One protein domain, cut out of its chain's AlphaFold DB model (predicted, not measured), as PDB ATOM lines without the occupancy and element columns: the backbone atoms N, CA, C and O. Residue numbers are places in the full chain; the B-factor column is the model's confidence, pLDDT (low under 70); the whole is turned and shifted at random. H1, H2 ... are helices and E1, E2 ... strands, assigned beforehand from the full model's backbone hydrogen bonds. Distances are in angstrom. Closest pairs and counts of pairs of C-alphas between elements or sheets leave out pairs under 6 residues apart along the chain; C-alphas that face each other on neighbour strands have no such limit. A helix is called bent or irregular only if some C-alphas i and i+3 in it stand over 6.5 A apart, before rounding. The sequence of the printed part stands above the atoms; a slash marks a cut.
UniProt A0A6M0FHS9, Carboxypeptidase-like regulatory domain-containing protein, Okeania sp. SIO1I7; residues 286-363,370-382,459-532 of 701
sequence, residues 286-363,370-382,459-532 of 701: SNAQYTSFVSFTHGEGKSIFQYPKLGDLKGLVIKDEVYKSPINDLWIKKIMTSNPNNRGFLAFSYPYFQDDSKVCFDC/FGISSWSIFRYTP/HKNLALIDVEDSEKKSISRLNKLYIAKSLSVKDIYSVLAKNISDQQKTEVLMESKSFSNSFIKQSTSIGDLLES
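AT A GLANCE: This is residues 286 to 363, 370 to 382 and 459 to 532 of the 701 residues of the protein "Carboxypeptidase-like regulatory domain-containing protein" of Okeania sp. SIO1I7 (UniProt A0A6M0FHS9). A strongly twisted, branched sheet of seven strands, with E3 in the middle, has short helices round it: H8 stands up over E2, H3 lies beside the strands, and H1, H7 and H4 touch in a chain that grazes the sheet. The helical hairpin H5 and H6 reaches away past E6, and H2 lies off the sheet after the long stretch 307 to 328. The printed part has 165 residues, with eight named helices and seven named strands that follow along the chain as H1 E1 E2 H2 E3 E4 H3 E5 H4 E6 H5 H6 E7 H7 H8; the class is mixed, helices and strands, with 86 residues in named elements, and the neighbour strands are antiparallel. It is compact, with a radius of gyration of the C-alphas of 16.4 A and spans of 45 by 40 by 28 A.

IN THESE COORDINATES: H1, residues 286 to 290, begins at C-alpha (127.198, 182.631, 149.452) and is irregular, C-alphas 286 and 289 being 7.1 A apart. E1 is residues 291 to 296, 16.1 A; E2, 302 to 306, 13.3 A; H2, 329 to 338, 14.1 A; E3, 347 to 353, 20.0 A, from (121.844, 172.717, 137.342). Then come E4, 378 to 380; H3, 459 to 464; E5, 467 to 469; H4, 472 to 476; E6, 481 to 484; H5, 489 to 496; H6, 502 to 509; E7, 510 to 513; H7, 517 to 522; and H8, 526 to 531, ending at (121.792, 165.223, 148.196).

HOW THE PARTS SIT: E3 has E2 on one side, N 304 and O 350 2.8 A apart, and E4 and E6 on the other, with N 349 and O 378 at 2.9 A and N 353 and O 482 at 2.8 A. E1 has E2 on one side, N 292 to O 305 2.8 A, and E5 on the other, N 295 to O 468 2.8 A. E7 is the edge strand beside E6, N 481 to O 513 2.8 A. H8 is on the sheet at a height over the sheet of 8.9 A and stands up from it, its line rising 47 degrees out of the local plane; it lies over E2, with 4 of its 6 C-alphas falling on E2 and 2 on E1, only just short of lying over E1 too. H3 is on the sheet at a height over the sheet of 7.7 A, and it lies beside the strands, over none of them. H7 touches H1, closest C-alphas Ala 288 and Phe 519, 5.1 A, and H4, Ser 476 and Asn 517, 5.7 A. H5 and H6 touch at Val 495 and Lys 505, C-alphas 6.6 A apart, at a shallow tilt of 18 degrees, opposite ways. H2 touches no helix. Every O i to N i+4 pair is within hydrogen-bond range in H2 to H8; H1 has 0 of 1, and 1 of 2 O i to N i+3.

THE WHOLE: The farthest C-alphas, of Asn 499 and Ser 532, are 46.3 A apart. Residues 364 to 369 and 383 to 458 are not printed, with C-alpha gaps of 7.4 A and 7.1 A. The link from E2 to H2 is long. The mean pLDDT of the printed part is 72.1, and 61 residues are under 70, among them 314 to 330 and 486 to 498.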
ATOM      1  N   SER A 286     128.532 183.178 149.165       90.12
ATOM      2  CA  SER A 286     127.198 182.631 149.452       90.12
ATOM      3  C   SER A 286     126.731 181.555 148.460       90.12
ATOM      4  O   SER A 286     125.777 180.837 148.751       90.12
ATOM      5  N   ASN A 287     127.385 181.431 147.302       91.38
ATOM      6  CA  ASN A 287     127.105 180.408 146.295       91.38
ATOM      7  C   ASN A 287     127.998 179.171 146.438       91.38
ATOM      8  O   ASN A 287     127.732 178.165 145.786       91.38
ATOM      9  N   ALA A 288     129.034 179.229 147.284       92.50
ATOM     10  CA  ALA A 288     130.016 178.158 147.419       92.50
ATOM     11  C   ALA A 288     129.348 176.821 147.763       92.50
ATOM     12  O   ALA A 288     129.538 175.853 147.040       92.50
ATOM     13  N   GLN A 289     128.454 176.807 148.756       94.12
ATOM     14  CA  GLN A 289     127.741 175.594 149.178       94.12
ATOM     15  C   GLN A 289     126.834 174.972 148.097       94.12
ATOM     16  O   GLN A 289     126.389 173.841 148.247       94.12
ATOM     17  N   TYR A 290     126.557 175.707 147.014       94.25
ATOM     18  CA  TYR A 290     125.763 175.257 145.866       94.25
ATOM     19  C   TYR A 290     126.632 174.927 144.646       94.25
ATOM     20  O   TYR A 290     126.139 174.928 143.517       94.25
ATOM     21  N   THR A 291     127.934 174.737 144.862       93.38
ATOM     22  CA  THR A 291     128.946 174.561 143.821       93.38
ATOM     23  C   THR A 291     129.861 173.396 144.174       93.38
ATOM     24  O   THR A 291     130.352 173.322 145.300       93.38
ATOM     25  N   SER A 292     130.148 172.544 143.196       91.69
ATOM     26  CA  SER A 292     131.195 171.531 143.255       91.69
ATOM     27  C   SER A 292     132.195 171.742 142.118       91.69
ATOM     28  O   SER A 292     131.850 172.230 141.041       91.69
ATOM     29  N   PHE A 293     133.454 171.406 142.375       89.81
ATOM     30  CA  PHE A 293     134.488 171.340 141.350       89.81
ATOM     31  C   PHE A 293     134.773 169.876 141.082       89.81
ATOM     32  O   PHE A 293     135.113 169.144 142.009       89.81
ATOM     33  N   VAL A 294     134.685 169.478 139.823       85.25
ATOM     34  CA  VAL A 294     134.715 168.075 139.438       85.25
ATOM     35  C   VAL A 294     135.682 167.804 138.290       85.25
ATOM     36  O   VAL A 294     135.998 168.692 137.492       85.25
ATOM     37  N   SER A 295     136.166 166.572 138.223       77.06
ATOM     38  CA  SER A 295     137.022 166.021 137.171       77.06
ATOM     39  C   SER A 295     136.378 164.780 136.573       77.06
ATOM     40  O   SER A 295     135.766 164.005 137.301       77.06
ATOM     41  N   PHE A 296     136.523 164.590 135.264       67.94
ATOM     42  CA  PHE A 296     135.987 163.412 134.590       67.94
ATOM     43  C   PHE A 296     136.973 162.237 134.677       67.94
ATOM     44  O   PHE A 296     138.170 162.425 134.470       67.94
ATOM     45  N   THR A 297     136.482 161.037 134.979       54.22
ATOM     46  CA  THR A 297     137.285 159.811 135.189       54.22
ATOM     47  C   THR A 297     137.963 159.321 133.906       54.22
ATOM     48  O   THR A 297     139.091 158.830 133.945       54.22
ATOM     49  N   HIS A 298     137.320 159.518 132.751       46.78
ATOM     50  CA  HIS A 298     137.813 159.122 131.430       46.78
ATOM     51  C   HIS A 298     138.193 160.343 130.566       46.78
ATOM     52  O   HIS A 298     137.661 160.556 129.478       46.78
ATOM     53  N   GLY A 299     139.123 161.177 131.046       49.72
ATOM     54  CA  GLY A 299     139.713 162.283 130.275       49.72
ATOM     55  C   GLY A 299     140.368 163.359 131.146       49.72
ATOM     56  O   GLY A 299     140.212 163.374 132.356       49.72
ATOM     57  N   GLU A 300     141.080 164.321 130.544       53.72
ATOM     58  CA  GLU A 300     141.628 165.481 131.286       53.72
ATOM     59  C   GLU A 300     140.564 166.557 131.614       53.72
ATOM     60  O   GLU A 300     140.892 167.676 132.022       53.72
ATOM     61  N   GLY A 301     139.277 166.252 131.420       67.06
ATOM     62  CA  GLY A 301     138.192 167.214 131.568       67.06
ATOM     63  C   GLY A 301     137.960 167.631 133.016       67.06
ATOM     64  O   GLY A 301     137.892 166.797 133.916       67.06
ATOM     65  N   LYS A 302     137.775 168.933 133.240       78.19
ATOM     66  CA  LYS A 302     137.385 169.500 134.538       78.19
ATOM     67  C   LYS A 302     136.186 170.411 134.360       78.19
ATOM     68  O   LYS A 302     136.107 171.137 133.369       78.19
ATOM     69  N   SER A 303     135.276 170.399 135.326       82.31
ATOM     70  CA  SER A 303     134.078 171.231 135.306       82.31
ATOM     71  C   SER A 303     133.735 171.791 136.682       82.31
ATOM     72  O   SER A 303     134.168 171.290 137.717       82.31
ATOM     73  N   ILE A 304     132.969 172.873 136.692       87.44
ATOM     74  CA  ILE A 304     132.325 173.422 137.880       87.44
ATOM     75  C   ILE A 304     130.846 173.074 137.771       87.44
ATOM     76  O   ILE A 304     130.181 173.540 136.854       87.44
ATOM     77  N   PHE A 305     130.321 172.270 138.689       87.88
ATOM     78  CA  PHE A 305     128.898 171.957 138.760       87.88
ATOM     79  C   PHE A 305     128.217 172.912 139.743       87.88
ATOM     80  O   PHE A 305     128.689 173.075 140.867       87.88
ATOM     81  N   GLN A 306     127.132 173.578 139.351       89.69
ATOM     82  CA  GLN A 306     126.490 174.594 140.187       89.69
ATOM     83  C   GLN A 306     124.965 174.590 140.063       89.69
ATOM     84  O   GLN A 306     124.416 174.492 138.965       89.69
ATOM     85  N   TYR A 307     124.295 174.804 141.199       91.81
ATOM     86  CA  TYR A 307     122.863 175.097 141.301       91.81
ATOM     87  C   TYR A 307     122.637 176.601 141.522       91.81
ATOM     88  O   TYR A 307     122.557 177.055 142.671       91.81
ATOM     89  N   PRO A 308     122.566 177.420 140.459       88.81
ATOM     90  CA  PRO A 308     122.390 178.859 140.594       88.81
ATOM     91  C   PRO A 308     120.999 179.226 141.121       88.81
ATOM     92  O   PRO A 308     120.041 178.457 141.020       88.81
ATOM     93  N   LYS A 309     120.871 180.439 141.665       90.94
ATOM     94  CA  LYS A 309     119.554 181.038 141.922       90.94
ATOM     95  C   LYS A 309     118.859 181.291 140.595       90.94
ATOM     96  O   LYS A 309     119.442 181.904 139.702       90.94
ATOM     97  N   LEU A 310     117.588 180.914 140.494       87.88
ATOM     98  CA  LEU A 310     116.827 181.095 139.256       87.88
ATOM     99  C   LEU A 310     116.727 182.565 138.816       87.88
ATOM    100  O   LEU A 310     116.717 182.859 137.625       87.88
ATOM    101  N   GLY A 311     116.692 183.501 139.765       85.00
ATOM    102  CA  GLY A 311     116.627 184.937 139.503       85.00
ATOM    103  C   GLY A 311     117.924 185.540 138.963       85.00
ATOM    104  O   GLY A 311     117.880 186.645 138.426       85.00
ATOM    105  N   ASP A 312     119.048 184.830 139.067       83.69
ATOM    106  CA  ASP A 312     120.350 185.272 138.551       83.69
ATOM    107  C   ASP A 312     120.577 184.809 137.102       83.69
ATOM    108  O   ASP A 312     121.475 185.286 136.414       83.69
ATOM    109  N   LEU A 313     119.693 183.952 136.590       75.75
ATOM    110  CA  LEU A 313     119.685 183.448 135.216       75.75
ATOM    111  C   LEU A 313     118.974 184.413 134.238       75.75
ATOM    112  O   LEU A 313     118.342 183.998 133.263       75.75
ATOM    113  N   LYS A 314     119.019 185.726 134.500       60.97
ATOM    114  CA  LYS A 314     118.375 186.742 133.649       60.97
ATOM    115  C   LYS A 314     119.068 186.802 132.290       60.97
ATOM    116  O   LYS A 314     120.277 186.976 132.217       60.97
ATOM    117  N   GLY A 315     118.286 186.721 131.214       52.53
ATOM    118  CA  GLY A 315     118.812 186.775 129.848       52.53
ATOM    119  C   GLY A 315     119.152 185.415 129.246       52.53
ATOM    120  O   GLY A 315     119.762 185.389 128.184       52.53
ATOM    121  N   LEU A 316     118.719 184.310 129.868       56.66
ATOM    122  CA  LEU A 316     118.841 182.963 129.310       56.66
ATOM    123  C   LEU A 316     118.062 182.878 127.974       56.66
ATOM    124  O   LEU A 316     116.849 182.645 127.934       56.66
ATOM    125  N   VAL A 317     118.749 183.157 126.861       46.72
ATOM    126  CA  VAL A 317     118.251 183.000 125.488       46.72
ATOM    127  C   VAL A 317     118.281 181.521 125.174       46.72
ATOM    128  O   VAL A 317     119.214 181.026 124.553       46.72
ATOM    129  N   ILE A 318     117.266 180.803 125.643       46.91
ATOM    130  CA  ILE A 318     117.140 179.392 125.316       46.91
ATOM    131  C   ILE A 318     116.749 179.295 123.845       46.91
ATOM    132  O   ILE A 318     115.597 179.504 123.466       46.91
ATOM    133  N   LYS A 319     117.761 179.121 123.009       41.38
ATOM    134  CA  LYS A 319     117.632 178.573 121.673       41.38
ATOM    135  C   LYS A 319     118.356 177.245 121.732       41.38
ATOM    136  O   LYS A 319     119.539 177.169 121.413       41.38
ATOM    137  N   ASP A 320     117.641 176.230 122.199       36.84
ATOM    138  CA  ASP A 320     118.003 174.840 121.956       36.84
ATOM    139  C   ASP A 320     117.845 174.598 120.447       36.84
ATOM    140  O   ASP A 320     116.864 174.051 119.960       36.84
ATOM    141  N   GLU A 321     118.777 175.129 119.653       35.00
ATOM    142  CA  GLU A 321     118.851 174.769 118.241       35.00
ATOM    143  C   GLU A 321     119.377 173.334 118.119       35.00
ATOM    144  O   GLU A 321     119.002 172.689 117.154       35.00
ATOM    145  N   VAL A 322     120.129 172.832 119.121       33.50
ATOM    146  CA  VAL A 322     120.758 171.493 119.196       33.50
ATOM    147  C   VAL A 322     119.777 170.379 119.584       33.50
ATOM    148  O   VAL A 322     119.862 169.273 119.055       33.50
ATOM    149  N   TYR A 323     118.804 170.682 120.442       34.12
ATOM    150  CA  TYR A 323     117.706 169.784 120.777       34.12
ATOM    151  C   TYR A 323     116.420 170.397 120.241       34.12
ATOM    152  O   TYR A 323     115.864 171.309 120.842       34.12
ATOM    153  N   LYS A 324     115.879 169.877 119.135       32.69
ATOM    154  CA  LYS A 324     114.466 170.113 118.800       32.69
ATOM    155  C   LYS A 324     113.564 169.386 119.808       32.69
ATOM    156  O   LYS A 324     112.781 168.521 119.447       32.69
ATOM    157  N   SER A 325     113.623 169.793 121.067       36.16
ATOM    158  CA  SER A 325     112.478 169.758 121.957       36.16
ATOM    159  C   SER A 325     112.154 171.218 122.277       36.16
ATOM    160  O   SER A 325     112.638 171.753 123.272       36.16
ATOM    161  N   PRO A 326     111.358 171.919 121.439       36.16
ATOM    162  CA  PRO A 326     110.919 173.305 121.680       36.16
ATOM    163  C   PRO A 326     110.061 173.491 122.950       36.16
ATOM    164  O   PRO A 326     109.346 174.481 123.088       36.16
ATOM    165  N   ILE A 327     110.065 172.515 123.854       44.97
ATOM    166  CA  ILE A 327     108.894 172.122 124.618       44.97
ATOM    167  C   ILE A 327     108.937 172.695 126.042       44.97
ATOM    168  O   ILE A 327     107.905 173.099 126.550       44.97
ATOM    169  N   ASN A 328     110.095 172.884 126.686       52.50
ATOM    170  CA  ASN A 328     110.130 173.251 128.120       52.50
ATOM    171  C   ASN A 328     110.488 174.716 128.442       52.50
ATOM    172  O   ASN A 328     110.303 175.182 129.570       52.50
ATOM    173  N   ASP A 329     110.946 175.499 127.470       61.53
ATOM    174  CA  ASP A 329     111.640 176.759 127.765       61.53
ATOM    175  C   ASP A 329     110.736 177.919 128.178       61.53
ATOM    176  O   ASP A 329     111.141 178.786 128.960       61.53
ATOM    177  N   LEU A 330     109.495 177.948 127.683       69.88
ATOM    178  CA  LEU A 330     108.517 178.947 128.112       69.88
ATOM    179  C   LEU A 330     108.147 178.745 129.585       69.88
ATOM    180  O   LEU A 330     108.094 179.710 130.349       69.88
ATOM    181  N   TRP A 331     107.921 177.495 129.989       74.38
ATOM    182  CA  TRP A 331     107.576 177.153 131.367       74.38
ATOM    183  C   TRP A 331     108.746 177.382 132.317       74.38
ATOM    184  O   TRP A 331     108.554 178.007 133.359       74.38
ATOM    185  N   ILE A 332     109.963 177.008 131.918       76.12
ATOM    186  CA  ILE A 332     111.184 177.300 132.680       76.12
ATOM    187  C   ILE A 332     111.336 178.810 132.907       76.12
ATOM    188  O   ILE A 332     111.541 179.235 134.041       76.12
ATOM    189  N   LYS A 333     111.147 179.650 131.878       77.88
ATOM    190  CA  LYS A 333     111.209 181.118 132.025       77.88
ATOM    191  C   LYS A 333     110.164 181.655 133.005       77.88
ATOM    192  O   LYS A 333     110.473 182.528 133.823       77.88
ATOM    193  N   LYS A 334     108.931 181.146 132.945       85.12
ATOM    194  CA  LYS A 334     107.856 181.546 133.866       85.12
ATOM    195  C   LYS A 334     108.141 181.089 135.300       85.12
ATOM    196  O   LYS A 334     108.013 181.896 136.215       85.12
ATOM    197  N   ILE A 335     108.623 179.860 135.490       86.50
ATOM    198  CA  ILE A 335     109.066 179.334 136.788       86.50
ATOM    199  C   ILE A 335     110.212 180.176 137.351       86.50
ATOM    200  O   ILE A 335     110.140 180.605 138.499       86.50
ATOM    201  N   MET A 336     111.239 180.482 136.560       86.31
ATOM    202  CA  MET A 336     112.357 181.324 136.999       86.31
ATOM    203  C   MET A 336     111.886 182.705 137.460       86.31
ATOM    204  O   MET A 336     112.329 183.206 138.493       86.31
ATOM    205  N   THR A 337     110.945 183.296 136.719       88.94
ATOM    206  CA  THR A 337     110.352 184.600 137.046       88.94
ATOM    207  C   THR A 337     109.552 184.541 138.348       88.94
ATOM    208  O   THR A 337     109.668 185.435 139.186       88.94
ATOM    209  N   SER A 338     108.770 183.480 138.551       93.38
ATOM    210  CA  SER A 338     107.964 183.290 139.758       93.38
ATOM    211  C   SER A 338     108.793 182.883 140.982       93.38
ATOM    212  O   SER A 338     108.357 183.130 142.106       93.38
ATOM    213  N   ASN A 339     109.980 182.300 140.807       94.25
ATOM    214  CA  ASN A 339     110.755 181.673 141.887       94.25
ATOM    215  C   ASN A 339     112.225 182.137 141.912       94.25
ATOM    216  O   ASN A 339     113.130 181.304 141.927       94.25
ATOM    217  N   PRO A 340     112.509 183.454 141.943       92.50
ATOM    218  CA  PRO A 340     113.858 183.978 141.709       92.50
ATOM    219  C   PRO A 340     114.895 183.545 142.758       92.50
ATOM    220  O   PRO A 340     116.091 183.536 142.481       92.50
ATOM    221  N   ASN A 341     114.456 183.181 143.963       92.81
ATOM    222  CA  ASN A 341     115.349 182.773 145.045       92.81
ATOM    223  C   ASN A 341     115.546 181.254 145.137       92.81
ATOM    224  O   ASN A 341     116.395 180.814 145.912       92.81
ATOM    225  N   ASN A 342     114.785 180.462 144.375       92.44
ATOM    226  CA  ASN A 342     114.893 179.008 144.406       92.44
ATOM    227  C   ASN A 342     116.210 178.545 143.764       92.44
ATOM    228  O   ASN A 342     116.762 179.207 142.880       92.44
ATOM    229  N   ARG A 343     116.689 177.389 144.221       92.31
ATOM    230  CA  ARG A 343     117.822 176.621 143.682       92.31
ATOM    231  C   ARG A 343     117.393 175.164 143.511       92.31
ATOM    232  O   ARG A 343     116.266 174.823 143.861       92.31
ATOM    233  N   GLY A 344     118.254 174.321 142.949       88.81
ATOM    234  CA  GLY A 344     117.977 172.892 142.753       88.81
ATOM    235  C   GLY A 344     117.153 172.589 141.501       88.81
ATOM    236  O   GLY A 344     117.369 171.568 140.865       88.81
ATOM    237  N   PHE A 345     116.274 173.509 141.085       87.88
ATOM    238  CA  PHE A 345     115.431 173.315 139.901       87.88
ATOM    239  C   PHE A 345     116.218 173.256 138.582       87.88
ATOM    240  O   PHE A 345     115.829 172.514 137.700       87.88
ATOM    241  N   LEU A 346     117.313 174.008 138.426       83.50
ATOM    242  CA  LEU A 346     118.217 173.907 137.270       83.50
ATOM    243  C   LEU A 346     119.649 173.740 137.760       83.50
ATOM    244  O   LEU A 346     120.059 174.461 138.675       83.50
ATOM    245  N   ALA A 347     120.410 172.865 137.107       82.19
ATOM    246  CA  ALA A 347     121.844 172.717 137.342       82.19
ATOM    247  C   ALA A 347     122.644 173.076 136.089       82.19
ATOM    248  O   ALA A 347     122.143 172.985 134.966       82.19
ATOM    249  N   PHE A 348     123.899 173.472 136.283       80.00
ATOM    250  CA  PHE A 348     124.817 173.780 135.193       80.00
ATOM    251  C   PHE A 348     126.197 173.185 135.449       80.00
ATOM    252  O   PHE A 348     126.693 173.238 136.572       80.00
ATOM    253  N   SER A 349     126.830 172.672 134.398       78.44
ATOM    254  CA  SER A 349     128.225 172.224 134.394       78.44
ATOM    255  C   SER A 349     129.028 173.166 133.503       78.44
ATOM    256  O   SER A 349     128.692 173.342 132.334       78.44
ATOM    257  N   TYR A 350     130.053 173.801 134.069       79.12
ATOM    258  CA  TYR A 350     130.930 174.768 133.412       79.12
ATOM    259  C   TYR A 350     132.335 174.180 133.254       79.12
ATOM    260  O   TYR A 350     133.129 174.250 134.203       79.12
ATOM    261  N   PRO A 351     132.685 173.636 132.076       76.88
ATOM    262  CA  PRO A 351     134.046 173.199 131.822       76.88
ATOM    263  C   PRO A 351     135.055 174.332 132.029       76.88
ATOM    264  O   PRO A 351     134.791 175.480 131.653       76.88
ATOM    265  N   TYR A 352     136.208 174.022 132.626       78.81
ATOM    266  CA  TYR A 352     137.230 175.026 132.916       78.81
ATOM    267  C   TYR A 352     138.661 174.546 132.667       78.81
ATOM    268  O   TYR A 352     138.988 173.371 132.822       78.81
ATOM    269  N   PHE A 353     139.542 175.505 132.379       75.06
ATOM    270  CA  PHE A 353     140.981 175.303 132.225       75.06
ATOM    271  C   PHE A 353     141.763 176.066 133.288       75.06
ATOM    272  O   PHE A 353     141.361 177.128 133.763       75.06
ATOM    273  N   GLN A 354     142.911 175.509 133.654       75.69
ATOM    274  CA  GLN A 354     143.841 176.115 134.608       75.69
ATOM    275  C   GLN A 354     144.906 176.974 133.900       75.69
ATOM    276  O   GLN A 354     145.563 177.782 134.549       75.69
ATOM    277  N   ASP A 355     145.065 176.785 132.587       70.81
ATOM    278  CA  ASP A 355     146.086 177.390 131.733       70.81
ATOM    279  C   ASP A 355     145.495 177.600 130.328       70.81
ATOM    280  O   ASP A 355     144.991 176.648 129.725       70.81
ATOM    281  N   ASP A 356     145.512 178.838 129.831       63.97
ATOM    282  CA  ASP A 356     144.966 179.214 128.520       63.97
ATOM    283  C   ASP A 356     145.835 178.732 127.351       63.97
ATOM    284  O   ASP A 356     145.321 178.533 126.250       63.97
ATOM    285  N   SER A 357     147.119 178.446 127.590       61.72
ATOM    286  CA  SER A 357     148.043 177.901 126.584       61.72
ATOM    287  C   SER A 357     147.749 176.445 126.202       61.72
ATOM    288  O   SER A 357     148.314 175.924 125.239       61.72
ATOM    289  N   LYS A 358     146.854 175.780 126.944       58.38
ATOM    290  CA  LYS A 358     146.433 174.392 126.706       58.38
ATOM    291  C   LYS A 358     145.172 174.268 125.851       58.38
ATOM    292  O   LYS A 358     144.759 173.149 125.555       58.38
ATOM    293  N   VAL A 359     144.564 175.385 125.453       61.03
ATOM    294  CA  VAL A 359     143.371 175.390 124.599       61.03
ATOM    295  C   VAL A 359     143.814 175.254 123.139       61.03
ATOM    296  O   VAL A 359     144.469 176.149 122.614       61.03
ATOM    297  N   CYS A 360     143.483 174.135 122.489       58.34
ATOM    298  CA  CYS A 360     143.839 173.863 121.091       58.34
ATOM    299  C   CYS A 360     142.588 173.717 120.227       58.34
ATOM    300  O   CYS A 360     141.796 172.817 120.500       58.34
ATOM    301  N   PHE A 361     142.428 174.538 119.183       58.81
ATOM    302  CA  PHE A 361     141.213 174.550 118.350       58.81
ATOM    303  C   PHE A 361     141.261 173.614 117.142       58.81
ATOM    304  O   PHE A 361     140.201 173.189 116.693       58.81
ATOM    305  N   ASP A 362     142.455 173.239 116.679       50.09
ATOM    306  CA  ASP A 362     142.661 172.478 115.434       50.09
ATOM    307  C   ASP A 362     143.462 171.168 115.642       50.09
ATOM    308  O   ASP A 362     144.119 170.671 114.729       50.09
ATOM    309  N   CYS A 363     143.452 170.594 116.849       50.97
ATOM    310  CA  CYS A 363     144.188 169.361 117.149       50.97
ATOM    311  C   CYS A 363     143.478 168.113 116.584       50.97
ATOM    312  O   CYS A 363     142.421 167.730 117.086       50.97
ATOM    313  N   PHE A 370     142.626 166.468 123.646       39.31
ATOM    314  CA  PHE A 370     141.214 166.629 123.331       39.31
ATOM    315  C   PHE A 370     141.004 167.913 122.514       39.31
ATOM    316  O   PHE A 370     141.162 169.016 123.037       39.31
ATOM    317  N   GLY A 371     140.666 167.764 121.228       38.00
ATOM    318  CA  GLY A 371     140.147 168.850 120.396       38.00
ATOM    319  C   GLY A 371     138.804 169.376 120.923       38.00
ATOM    320  O   GLY A 371     138.187 168.798 121.818       38.00
ATOM    321  N   ILE A 372     138.329 170.498 120.381       43.06
ATOM    322  CA  ILE A 372     137.212 171.311 120.922       43.06
ATOM    323  C   ILE A 372     135.828 170.688 120.702       43.06
ATOM    324  O   ILE A 372     134.791 171.321 120.870       43.06
ATOM    325  N   SER A 373     135.768 169.401 120.398       39.22
ATOM    326  CA  SER A 373     134.523 168.681 120.178       39.22
ATOM    327  C   SER A 373     133.678 168.460 121.446       39.22
ATOM    328  O   SER A 373     132.684 167.757 121.345       39.22
ATOM    329  N   SER A 374     134.015 168.990 122.634       44.75
ATOM    330  CA  SER A 374     133.327 168.574 123.877       44.75
ATOM    331  C   SER A 374     133.139 169.609 125.001       44.75
ATOM    332  O   SER A 374     132.848 169.209 126.124       44.75
ATOM    333  N   TRP A 375     133.267 170.923 124.777       55.75
ATOM    334  CA  TRP A 375     133.382 171.877 125.908       55.75
ATOM    335  C   TRP A 375     132.296 172.960 125.966       55.75
ATOM    336  O   TRP A 375     132.580 174.148 126.115       55.75
ATOM    337  N   SER A 376     131.036 172.542 125.868       54.19
ATOM    338  CA  SER A 376     129.866 173.376 126.161       54.19
ATOM    339  C   SER A 376     129.594 173.492 127.659       54.19
ATOM    340  O   SER A 376     129.813 172.546 128.410       54.19
ATOM    341  N   ILE A 377     129.045 174.627 128.100       61.97
ATOM    342  CA  ILE A 377     128.339 174.658 129.387       61.97
ATOM    343  C   ILE A 377     127.119 173.743 129.219       61.97
ATOM    344  O   ILE A 377     126.408 173.882 128.229       61.97
ATOM    345  N   PHE A 378     126.877 172.817 130.142       66.06
ATOM    346  CA  PHE A 378     125.720 171.915 130.092       66.06
ATOM    347  C   PHE A 378     124.647 172.379 131.069       66.06
ATOM    348  O   PHE A 378     124.966 172.744 132.197       66.06
ATOM    349  N   ARG A 379     123.380 172.371 130.641       73.06
ATOM    350  CA  ARG A 379     122.206 172.626 131.484       73.06
ATOM    351  C   ARG A 379     121.575 171.285 131.785       73.06
ATOM    352  O   ARG A 379     121.254 170.539 130.866       73.06
ATOM    353  N   TYR A 380     121.330 171.045 133.058       73.25
ATOM    354  CA  TYR A 380     120.545 169.919 133.526       73.25
ATOM    355  C   TYR A 380     119.158 170.451 133.857       73.25
ATOM    356  O   TYR A 380     119.007 171.424 134.608       73.25
ATOM    357  N   THR A 381     118.170 169.859 133.199       72.69
ATOM    358  CA  THR A 381     116.764 170.242 133.288       72.69
ATOM    359  C   THR A 381     116.007 169.112 133.976       72.69
ATOM    360  O   THR A 381     116.261 167.952 133.653       72.69
ATOM    361  N   PRO A 382     115.084 169.424 134.893       74.19
ATOM    362  CA  PRO A 382     114.342 168.406 135.610       74.19
ATOM    363  C   PRO A 382     113.224 167.846 134.716       74.19
ATOM    364  O   PRO A 382     112.663 168.568 133.884       74.19
ATOM    365  N   HIS A 459     119.398 165.093 137.002       74.25
ATOM    366  CA  HIS A 459     120.632 165.767 137.400       74.25
ATOM    367  C   HIS A 459     121.629 164.789 138.030       74.25
ATOM    368  O   HIS A 459     122.831 164.981 137.876       74.25
ATOM    369  N   LYS A 460     121.144 163.749 138.723       70.44
ATOM    370  CA  LYS A 460     121.972 162.716 139.360       70.44
ATOM    371  C   LYS A 460     122.523 161.746 138.309       70.44
ATOM    372  O   LYS A 460     123.718 161.471 138.300       70.44
ATOM    373  N   ASN A 461     121.686 161.325 137.361       58.88
ATOM    374  CA  ASN A 461     122.058 160.346 136.328       58.88
ATOM    375  C   ASN A 461     123.134 160.873 135.379       58.88
ATOM    376  O   ASN A 461     124.103 160.185 135.084       58.88
ATOM    377  N   LEU A 462     122.995 162.119 134.931       53.91
ATOM    378  CA  LEU A 462     123.927 162.711 133.972       53.91
ATOM    379  C   LEU A 462     125.204 163.265 134.626       53.91
ATOM    380  O   LEU A 462     126.181 163.523 133.923       53.91
ATOM    381  N   ALA A 463     125.205 163.489 135.944       52.81
ATOM    382  CA  ALA A 463     126.374 163.985 136.670       52.81
ATOM    383  C   ALA A 463     127.291 162.870 137.193       52.81
ATOM    384  O   ALA A 463     128.445 163.166 137.463       52.81
ATOM    385  N   LEU A 464     126.814 161.628 137.352       51.78
ATOM    386  CA  LEU A 464     127.547 160.575 138.078       51.78
ATOM    387  C   LEU A 464     128.196 159.498 137.201       51.78
ATOM    388  O   LEU A 464     128.983 158.714 137.722       51.78
ATOM    389  N   ILE A 465     127.910 159.443 135.896       53.09
ATOM    390  CA  ILE A 465     128.411 158.342 135.053       53.09
ATOM    391  C   ILE A 465     129.950 158.344 134.943       53.09
ATOM    392  O   ILE A 465     130.522 157.272 134.801       53.09
ATOM    393  N   ASP A 466     130.634 159.485 135.115       56.84
ATOM    394  CA  ASP A 466     132.098 159.574 134.945       56.84
ATOM    395  C   ASP A 466     132.749 160.753 135.698       56.84
ATOM    396  O   ASP A 466     133.614 161.439 135.154       56.84
ATOM    397  N   VAL A 467     132.312 161.081 136.918       65.31
ATOM    398  CA  VAL A 467     132.719 162.335 137.583       65.31
ATOM    399  C   VAL A 467     133.173 162.115 139.026       65.31
ATOM    400  O   VAL A 467     132.456 161.533 139.831       65.31
ATOM    401  N   GLU A 468     134.341 162.659 139.367       73.69
ATOM    402  CA  GLU A 468     134.922 162.668 140.714       73.69
ATOM    403  C   GLU A 468     135.165 164.102 141.209       73.69
ATOM    404  O   GLU A 468     135.328 165.038 140.419       73.69
ATOM    405  N   ASP A 469     135.236 164.293 142.528       79.19
ATOM    406  CA  ASP A 469     135.586 165.590 143.105       79.19
ATOM    407  C   ASP A 469     137.027 165.985 142.761       79.19
ATOM    408  O   ASP A 469     137.992 165.263 143.014       79.19
ATOM    409  N   SER A 470     137.198 167.207 142.265       79.50
ATOM    410  CA  SER A 470     138.528 167.761 142.046       79.50
ATOM    411  C   SER A 470     139.211 168.138 143.360       79.50
ATOM    412  O   SER A 470     138.615 168.698 144.284       79.50
ATOM    413  N   GLU A 471     140.532 167.961 143.404       80.06
ATOM    414  CA  GLU A 471     141.338 168.358 144.555       80.06
ATOM    415  C   GLU A 471     141.266 169.873 144.829       80.06
ATOM    416  O   GLU A 471     141.961 170.692 144.213       80.06
ATOM    417  N   LYS A 472     140.495 170.264 145.851       82.25
ATOM    418  CA  LYS A 472     140.346 171.665 146.291       82.25
ATOM    419  C   LYS A 472     141.682 172.371 146.545       82.25
ATOM    420  O   LYS A 472     141.807 173.563 146.268       82.25
ATOM    421  N   LYS A 473     142.698 171.656 147.054       78.62
ATOM    422  CA  LYS A 473     144.053 172.209 147.268       78.62
ATOM    423  C   LYS A 473     144.681 172.659 145.951       78.62
ATOM    424  O   LYS A 473     145.224 173.762 145.890       78.62
ATOM    425  N   SER A 474     144.572 171.836 144.916       80.25
ATOM    426  CA  SER A 474     145.109 172.108 143.585       80.25
ATOM    427  C   SER A 474     144.390 173.294 142.938       80.25
ATOM    428  O   SER A 474     145.048 174.168 142.383       80.25
ATOM    429  N   ILE A 475     143.073 173.420 143.131       82.81
ATOM    430  CA  ILE A 475     142.287 174.566 142.642       82.81
ATOM    431  C   ILE A 475     142.623 175.854 143.405       82.81
ATOM    432  O   ILE A 475     142.816 176.897 142.792       82.81
ATOM    433  N   SER A 476     142.766 175.799 144.734       78.75
ATOM    434  CA  SER A 476     143.060 176.979 145.572       78.75
ATOM    435  C   SER A 476     144.416 177.641 145.301       78.75
ATOM    436  O   SER A 476     144.653 178.773 145.714       78.75
ATOM    437  N   ARG A 477     145.326 176.938 144.620       80.25
ATOM    438  CA  ARG A 477     146.623 177.479 144.191       80.25
ATOM    439  C   ARG A 477     146.528 178.269 142.885       80.25
ATOM    440  O   ARG A 477     147.503 178.911 142.503       80.25
ATOM    441  N   LEU A 478     145.389 178.212 142.201       77.69
ATOM    442  CA  LEU A 478     145.180 178.869 140.920       77.69
ATOM    443  C   LEU A 478     144.592 180.256 141.138       77.69
ATOM    444  O   LEU A 478     143.591 180.430 141.828       77.69
ATOM    445  N   ASN A 479     145.203 181.250 140.499       70.19
ATOM    446  CA  ASN A 479     144.730 182.630 140.579       70.19
ATOM    447  C   ASN A 479     143.494 182.873 139.697       70.19
ATOM    448  O   ASN A 479     142.697 183.767 139.987       70.19
ATOM    449  N   LYS A 480     143.351 182.110 138.606       83.62
ATOM    450  CA  LYS A 480     142.268 182.221 137.625       83.62
ATOM    451  C   LYS A 480     141.976 180.857 137.005       83.62
ATOM    452  O   LYS A 480     142.889 180.059 136.823       83.62
ATOM    453  N   LEU A 481     140.714 180.635 136.665       85.31
ATOM    454  CA  LEU A 481     140.242 179.550 135.814       85.31
ATOM    455  C   LEU A 481     139.672 180.162 134.538       85.31
ATOM    456  O   LEU A 481     139.029 181.209 134.597       85.31
ATOM    457  N   TYR A 482     139.893 179.529 133.398       79.94
ATOM    458  CA  TYR A 482     139.341 179.964 132.121       79.94
ATOM    459  C   TYR A 482     138.105 179.135 131.818       79.94
ATOM    460  O   TYR A 482     138.190 177.913 131.739       79.94
ATOM    461  N   ILE A 483     136.966 179.797 131.664       78.31
ATOM    462  CA  ILE A 483     135.686 179.172 131.331       78.31
ATOM    463  C   ILE A 483     135.189 179.704 129.991       78.31
ATOM    464  O   ILE A 483     135.561 180.805 129.580       78.31
ATOM    465  N   ALA A 484     134.348 178.937 129.305       71.69
ATOM    466  CA  ALA A 484     133.713 179.407 128.080       71.69
ATOM    467  C   ALA A 484     132.854 180.657 128.353       71.69
ATOM    468  O   ALA A 484     132.108 180.715 129.333       71.69
ATOM    469  N   LYS A 485     132.945 181.660 127.476       71.19
ATOM    470  CA  LYS A 485     132.049 182.820 127.485       71.19
ATOM    471  C   LYS A 485     130.662 182.416 127.005       71.19
ATOM    472  O   LYS A 485     130.505 181.611 126.091       71.19
ATOM    473  N   SER A 486     129.661 183.092 127.555       62.69
ATOM    474  CA  SER A 486     128.305 183.078 127.010       62.69
ATOM    475  C   SER A 486     128.265 183.880 125.702       62.69
ATOM    476  O   SER A 486     128.324 185.110 125.718       62.69
ATOM    477  N   LEU A 487     128.211 183.183 124.567       58.69
ATOM    478  CA  LEU A 487     128.159 183.752 123.215       58.69
ATOM    479  C   LEU A 487     127.050 183.063 122.404       58.69
ATOM    480  O   LEU A 487     126.701 181.918 122.684       58.69
ATOM    481  N   SER A 488     126.482 183.735 121.396       55.22
ATOM    482  CA  SER A 488     125.486 183.100 120.519       55.22
ATOM    483  C   SER A 488     126.148 182.124 119.548       55.22
ATOM    484  O   SER A 488     127.269 182.377 119.119       55.22
ATOM    485  N   VAL A 489     125.444 181.064 119.121       52.69
ATOM    486  CA  VAL A 489     125.939 180.105 118.106       52.69
ATOM    487  C   VAL A 489     126.630 180.843 116.950       52.69
ATOM    488  O   VAL A 489     127.796 180.598 116.653       52.69
ATOM    489  N   LYS A 490     125.950 181.841 116.375       56.31
ATOM    490  CA  LYS A 490     126.460 182.677 115.280       56.31
ATOM    491  C   LYS A 490     127.783 183.380 115.607       56.31
ATOM    492  O   LYS A 490     128.655 183.443 114.743       56.31
ATOM    493  N   ASP A 491     127.932 183.910 116.819       61.53
ATOM    494  CA  ASP A 491     129.156 184.594 117.238       61.53
ATOM    495  C   ASP A 491     130.318 183.609 117.349       61.53
ATOM    496  O   ASP A 491     131.390 183.898 116.820       61.53
ATOM    497  N   ILE A 492     130.095 182.423 117.927       58.81
ATOM    498  CA  ILE A 492     131.112 181.361 117.961       58.81
ATOM    499  C   ILE A 492     131.534 180.975 116.548       58.81
ATOM    500  O   ILE A 492     132.724 181.010 116.242       58.81
ATOM    501  N   TYR A 493     130.581 180.686 115.659       59.12
ATOM    502  CA  TYR A 493     130.884 180.356 114.265       59.12
ATOM    503  C   TYR A 493     131.690 181.454 113.577       59.12
ATOM    504  O   TYR A 493     132.666 181.165 112.890       59.12
ATOM    505  N   SER A 494     131.331 182.720 113.790       64.50
ATOM    506  CA  SER A 494     132.055 183.852 113.207       64.50
ATOM    507  C   SER A 494     133.508 183.952 113.678       64.50
ATOM    508  O   SER A 494     134.326 184.574 113.003       64.50
ATOM    509  N   VAL A 495     133.826 183.384 114.841       65.94
ATOM    510  CA  VAL A 495     135.172 183.355 115.418       65.94
ATOM    511  C   VAL A 495     135.925 182.123 114.937       65.94
ATOM    512  O   VAL A 495     137.064 182.260 114.503       65.94
ATOM    513  N   LEU A 496     135.287 180.952 114.947       64.38
ATOM    514  CA  LEU A 496     135.887 179.697 114.490       64.38
ATOM    515  C   LEU A 496     136.164 179.690 112.981       64.38
ATOM    516  O   LEU A 496     137.168 179.141 112.550       64.38
ATOM    517  N   ALA A 497     135.321 180.348 112.180       63.31
ATOM    518  CA  ALA A 497     135.517 180.476 110.735       63.31
ATOM    519  C   ALA A 497     136.651 181.447 110.353       63.31
ATOM    520  O   ALA A 497     137.041 181.515 109.187       63.31
ATOM    521  N   LYS A 498     137.174 182.235 111.302       66.50
ATOM    522  CA  LYS A 498     138.304 183.133 111.046       66.50
ATOM    523  C   LYS A 498     139.611 182.357 111.157       66.50
ATOM    524  O   LYS A 498     139.852 181.663 112.138       66.50
ATOM    525  N   ASN A 499     140.503 182.578 110.195       72.25
ATOM    526  CA  ASN A 499     141.884 182.109 110.264       72.25
ATOM    527  C   ASN A 499     142.713 183.001 111.212       72.25
ATOM    528  O   ASN A 499     143.511 183.830 110.779       72.25
ATOM    529  N   ILE A 500     142.429 182.900 112.509       71.94
ATOM    530  CA  ILE A 500     143.116 183.601 113.602       71.94
ATOM    531  C   ILE A 500     143.799 182.582 114.516       71.94
ATOM    532  O   ILE A 500     143.418 181.413 114.540       71.94
ATOM    533  N   SER A 501     144.804 183.023 115.273       75.88
ATOM    534  CA  SER A 501     145.524 182.140 116.201       75.88
ATOM    535  C   SER A 501     144.615 181.595 117.305       75.88
ATOM    536  O   SER A 501     143.656 182.251 117.714       75.88
ATOM    537  N   ASP A 502     144.965 180.431 117.852       69.25
ATOM    538  CA  ASP A 502     144.241 179.815 118.970       69.25
ATOM    539  C   ASP A 502     144.187 180.720 120.204       69.25
ATOM    540  O   ASP A 502     143.157 180.796 120.866       69.25
ATOM    541  N   GLN A 503     145.231 181.514 120.452       74.56
ATOM    542  CA  GLN A 503     145.216 182.523 121.511       74.56
ATOM    543  C   GLN A 503     144.129 183.586 121.276       74.56
ATOM    544  O   GLN A 503     143.381 183.921 122.192       74.56
ATOM    545  N   GLN A 504     143.980 184.073 120.041       76.31
ATOM    546  CA  GLN A 504     142.923 185.026 119.689       76.31
ATOM    547  C   GLN A 504     141.531 184.382 119.756       76.31
ATOM    548  O   GLN A 504     140.576 185.036 120.176       76.31
ATOM    549  N   LYS A 505     141.396 183.102 119.381       73.50
ATOM    550  CA  LYS A 505     140.145 182.347 119.563       73.50
ATOM    551  C   LYS A 505     139.808 182.223 121.055       73.50
ATOM    552  O   LYS A 505     138.687 182.553 121.436       73.50
ATOM    553  N   THR A 506     140.768 181.857 121.909       72.81
ATOM    554  CA  THR A 506     140.616 181.785 123.374       72.81
ATOM    555  C   THR A 506     140.194 183.123 123.968       72.81
ATOM    556  O   THR A 506     139.232 183.177 124.729       72.81
ATOM    557  N   GLU A 507     140.839 184.229 123.590       77.94
ATOM    558  CA  GLU A 507     140.484 185.566 124.080       77.94
ATOM    559  C   GLU A 507     139.038 185.947 123.757       77.94
ATOM    560  O   GLU A 507     138.379 186.624 124.552       77.94
ATOM    561  N   VAL A 508     138.516 185.511 122.610       76.62
ATOM    562  CA  VAL A 508     137.138 185.804 122.211       76.62
ATOM    563  C   VAL A 508     136.147 184.834 122.849       76.62
ATOM    564  O   VAL A 508     135.105 185.288 123.317       76.62
ATOM    565  N   LEU A 509     136.472 183.543 122.903       72.88
ATOM    566  CA  LEU A 509     135.558 182.460 123.286       72.88
ATOM    567  C   LEU A 509     135.585 182.123 124.778       72.88
ATOM    568  O   LEU A 509     134.665 181.472 125.264       72.88
ATOM    569  N   MET A 510     136.597 182.571 125.520       78.19
ATOM    570  CA  MET A 510     136.772 182.267 126.939       78.19
ATOM    571  C   MET A 510     136.887 183.525 127.795       78.19
ATOM    572  O   MET A 510     137.308 184.594 127.344       78.19
ATOM    573  N   GLU A 511     136.502 183.405 129.059       81.56
ATOM    574  CA  GLU A 511     136.701 184.415 130.088       81.56
ATOM    575  C   GLU A 511     137.432 183.819 131.289       81.56
ATOM    576  O   GLU A 511     137.207 182.678 131.687       81.56
ATOM    577  N   SER A 512     138.306 184.617 131.899       84.88
ATOM    578  CA  SER A 512     138.954 184.227 133.144       84.88
ATOM    579  C   SER A 512     138.062 184.565 134.340       84.88
ATOM    580  O   SER A 512     137.627 185.713 134.478       84.88
ATOM    581  N   LYS A 513     137.868 183.616 135.253       87.69
ATOM    582  CA  LYS A 513     137.195 183.795 136.541       87.69
ATOM    583  C   LYS A 513     138.140 183.499 137.690       87.69
ATOM    584  O   LYS A 513     138.885 182.524 137.663       87.69
ATOM    585  N   SER A 514     138.092 184.337 138.714       87.19
ATOM    586  CA  SER A 514     138.791 184.101 139.972       87.19
ATOM    587  C   SER A 514     137.807 183.621 141.033       87.19
ATOM    588  O   SER A 514     136.694 184.130 141.158       87.19
ATOM    589  N   PHE A 515     138.244 182.645 141.826       88.75
ATOM    590  CA  PHE A 515     137.502 182.138 142.973       88.75
ATOM    591  C   PHE A 515     138.313 182.420 144.227       88.75
ATOM    592  O   PHE A 515     139.511 182.151 144.287       88.75
ATOM    593  N   SER A 516     137.669 182.986 145.243       90.94
ATOM    594  CA  SER A 516     138.350 183.213 146.516       90.94
ATOM    595  C   SER A 516     138.682 181.879 147.196       90.94
ATOM    596  O   SER A 516     137.924 180.912 147.114       90.94
ATOM    597  N   ASN A 517     139.780 181.834 147.953       88.88
ATOM    598  CA  ASN A 517     140.129 180.647 148.741       88.88
ATOM    599  C   ASN A 517     139.028 180.248 149.733       88.88
ATOM    600  O   ASN A 517     138.873 179.069 150.042       88.88
ATOM    601  N   SER A 518     138.266 181.219 150.244       89.31
ATOM    602  CA  SER A 518     137.106 180.945 151.092       89.31
ATOM    603  C   SER A 518     135.968 180.293 150.310       89.31
ATOM    604  O   SER A 518     135.370 179.366 150.840       89.31
ATOM    605  N   PHE A 519     135.712 180.706 149.065       93.62
ATOM    606  CA  PHE A 519     134.742 180.050 148.184       93.62
ATOM    607  C   PHE A 519     135.124 178.590 147.927       93.62
ATOM    608  O   PHE A 519     134.330 177.702 148.201       93.62
ATOM    609  N   ILE A 520     136.356 178.324 147.481       90.88
ATOM    610  CA  ILE A 520     136.803 176.960 147.134       90.88
ATOM    611  C   ILE A 520     136.746 176.033 148.356       90.88
ATOM    612  O   ILE A 520     136.320 174.887 148.259       90.88
ATOM    613  N   LYS A 521     137.143 176.523 149.537       89.56
ATOM    614  CA  LYS A 521     137.065 175.733 150.777       89.56
ATOM    615  C   LYS A 521     135.627 175.413 151.188       89.56
ATOM    616  O   LYS A 521     135.405 174.351 151.756       89.56
ATOM    617  N   GLN A 522     134.696 176.329 150.933       92.81
ATOM    618  CA  GLN A 522     133.277 176.196 151.274       92.81
ATOM    619  C   GLN A 522     132.447 175.553 150.162       92.81
ATOM    620  O   GLN A 522     131.241 175.410 150.331       92.81
ATOM    621  N   SER A 523     133.068 175.200 149.033       92.69
ATOM    622  CA  SER A 523     132.389 174.438 147.998       92.69
ATOM    623  C   SER A 523     132.070 173.039 148.511       92.69
ATOM    624  O   SER A 523     132.763 172.515 149.388       92.69
ATOM    625  N   THR A 524     131.032 172.431 147.974       90.88
ATOM    626  CA  THR A 524     130.525 171.132 148.423       90.88
ATOM    627  C   THR A 524     131.094 170.025 147.526       90.88
ATOM    628  O   THR A 524     131.578 170.330 146.434       90.88
ATOM    629  N   SER A 525     131.134 168.774 147.997       88.94
ATOM    630  CA  SER A 525     131.381 167.624 147.108       88.94
ATOM    631  C   SER A 525     130.227 167.492 146.109       88.94
ATOM    632  O   SER A 525     129.145 168.038 146.342       88.94
ATOM    633  N   ILE A 526     130.418 166.803 144.985       84.19
ATOM    634  CA  ILE A 526     129.308 166.574 144.046       84.19
ATOM    635  C   ILE A 526     128.189 165.733 144.683       84.19
ATOM    636  O   ILE A 526     127.023 166.079 144.513       84.19
ATOM    637  N   GLY A 527     128.529 164.711 145.476       82.94
ATOM    638  CA  GLY A 527     127.562 163.865 146.188       82.94
ATOM    639  C   GLY A 527     126.710 164.659 147.179       82.94
ATOM    640  O   GLY A 527     125.497 164.761 147.000       82.94
ATOM    641  N   ASP A 528     127.349 165.334 148.142       85.00
ATOM    642  CA  ASP A 528     126.639 166.143 149.146       85.00
ATOM    643  C   ASP A 528     125.827 167.272 148.479       85.00
ATOM    644  O   ASP A 528     124.754 167.654 148.948       85.00
ATOM    645  N   LEU A 529     126.325 167.837 147.369       88.88
ATOM    646  CA  LEU A 529     125.615 168.881 146.635       88.88
ATOM    647  C   LEU A 529     124.314 168.343 146.031       88.88
ATOM    648  O   LEU A 529     123.287 169.013 146.141       88.88
ATOM    649  N   LEU A 530     124.354 167.165 145.406       83.62
ATOM    650  CA  LEU A 530     123.177 166.516 144.827       83.62
ATOM    651  C   LEU A 530     122.173 166.087 145.904       83.62
ATOM    652  O   LEU A 530     120.975 166.251 145.691       83.62
ATOM    653  N   GLU A 531     122.642 165.604 147.055       84.44
ATOM    654  CA  GLU A 531     121.792 165.223 148.196       84.44
ATOM    655  C   GLU A 531     121.159 166.427 148.902       84.44
ATOM    656  O   GLU A 531     120.056 166.337 149.434       84.44
ATOM    657  N   SER A 532     121.828 167.581 148.891       88.00
ATOM    658  CA  SER A 532     121.316 168.797 149.535       88.00
ATOM    659  C   SER A 532     120.194 169.500 148.760       88.00
ATOM    660  O   SER A 532     119.580 170.436 149.287       88.00
TER     661      SER A 532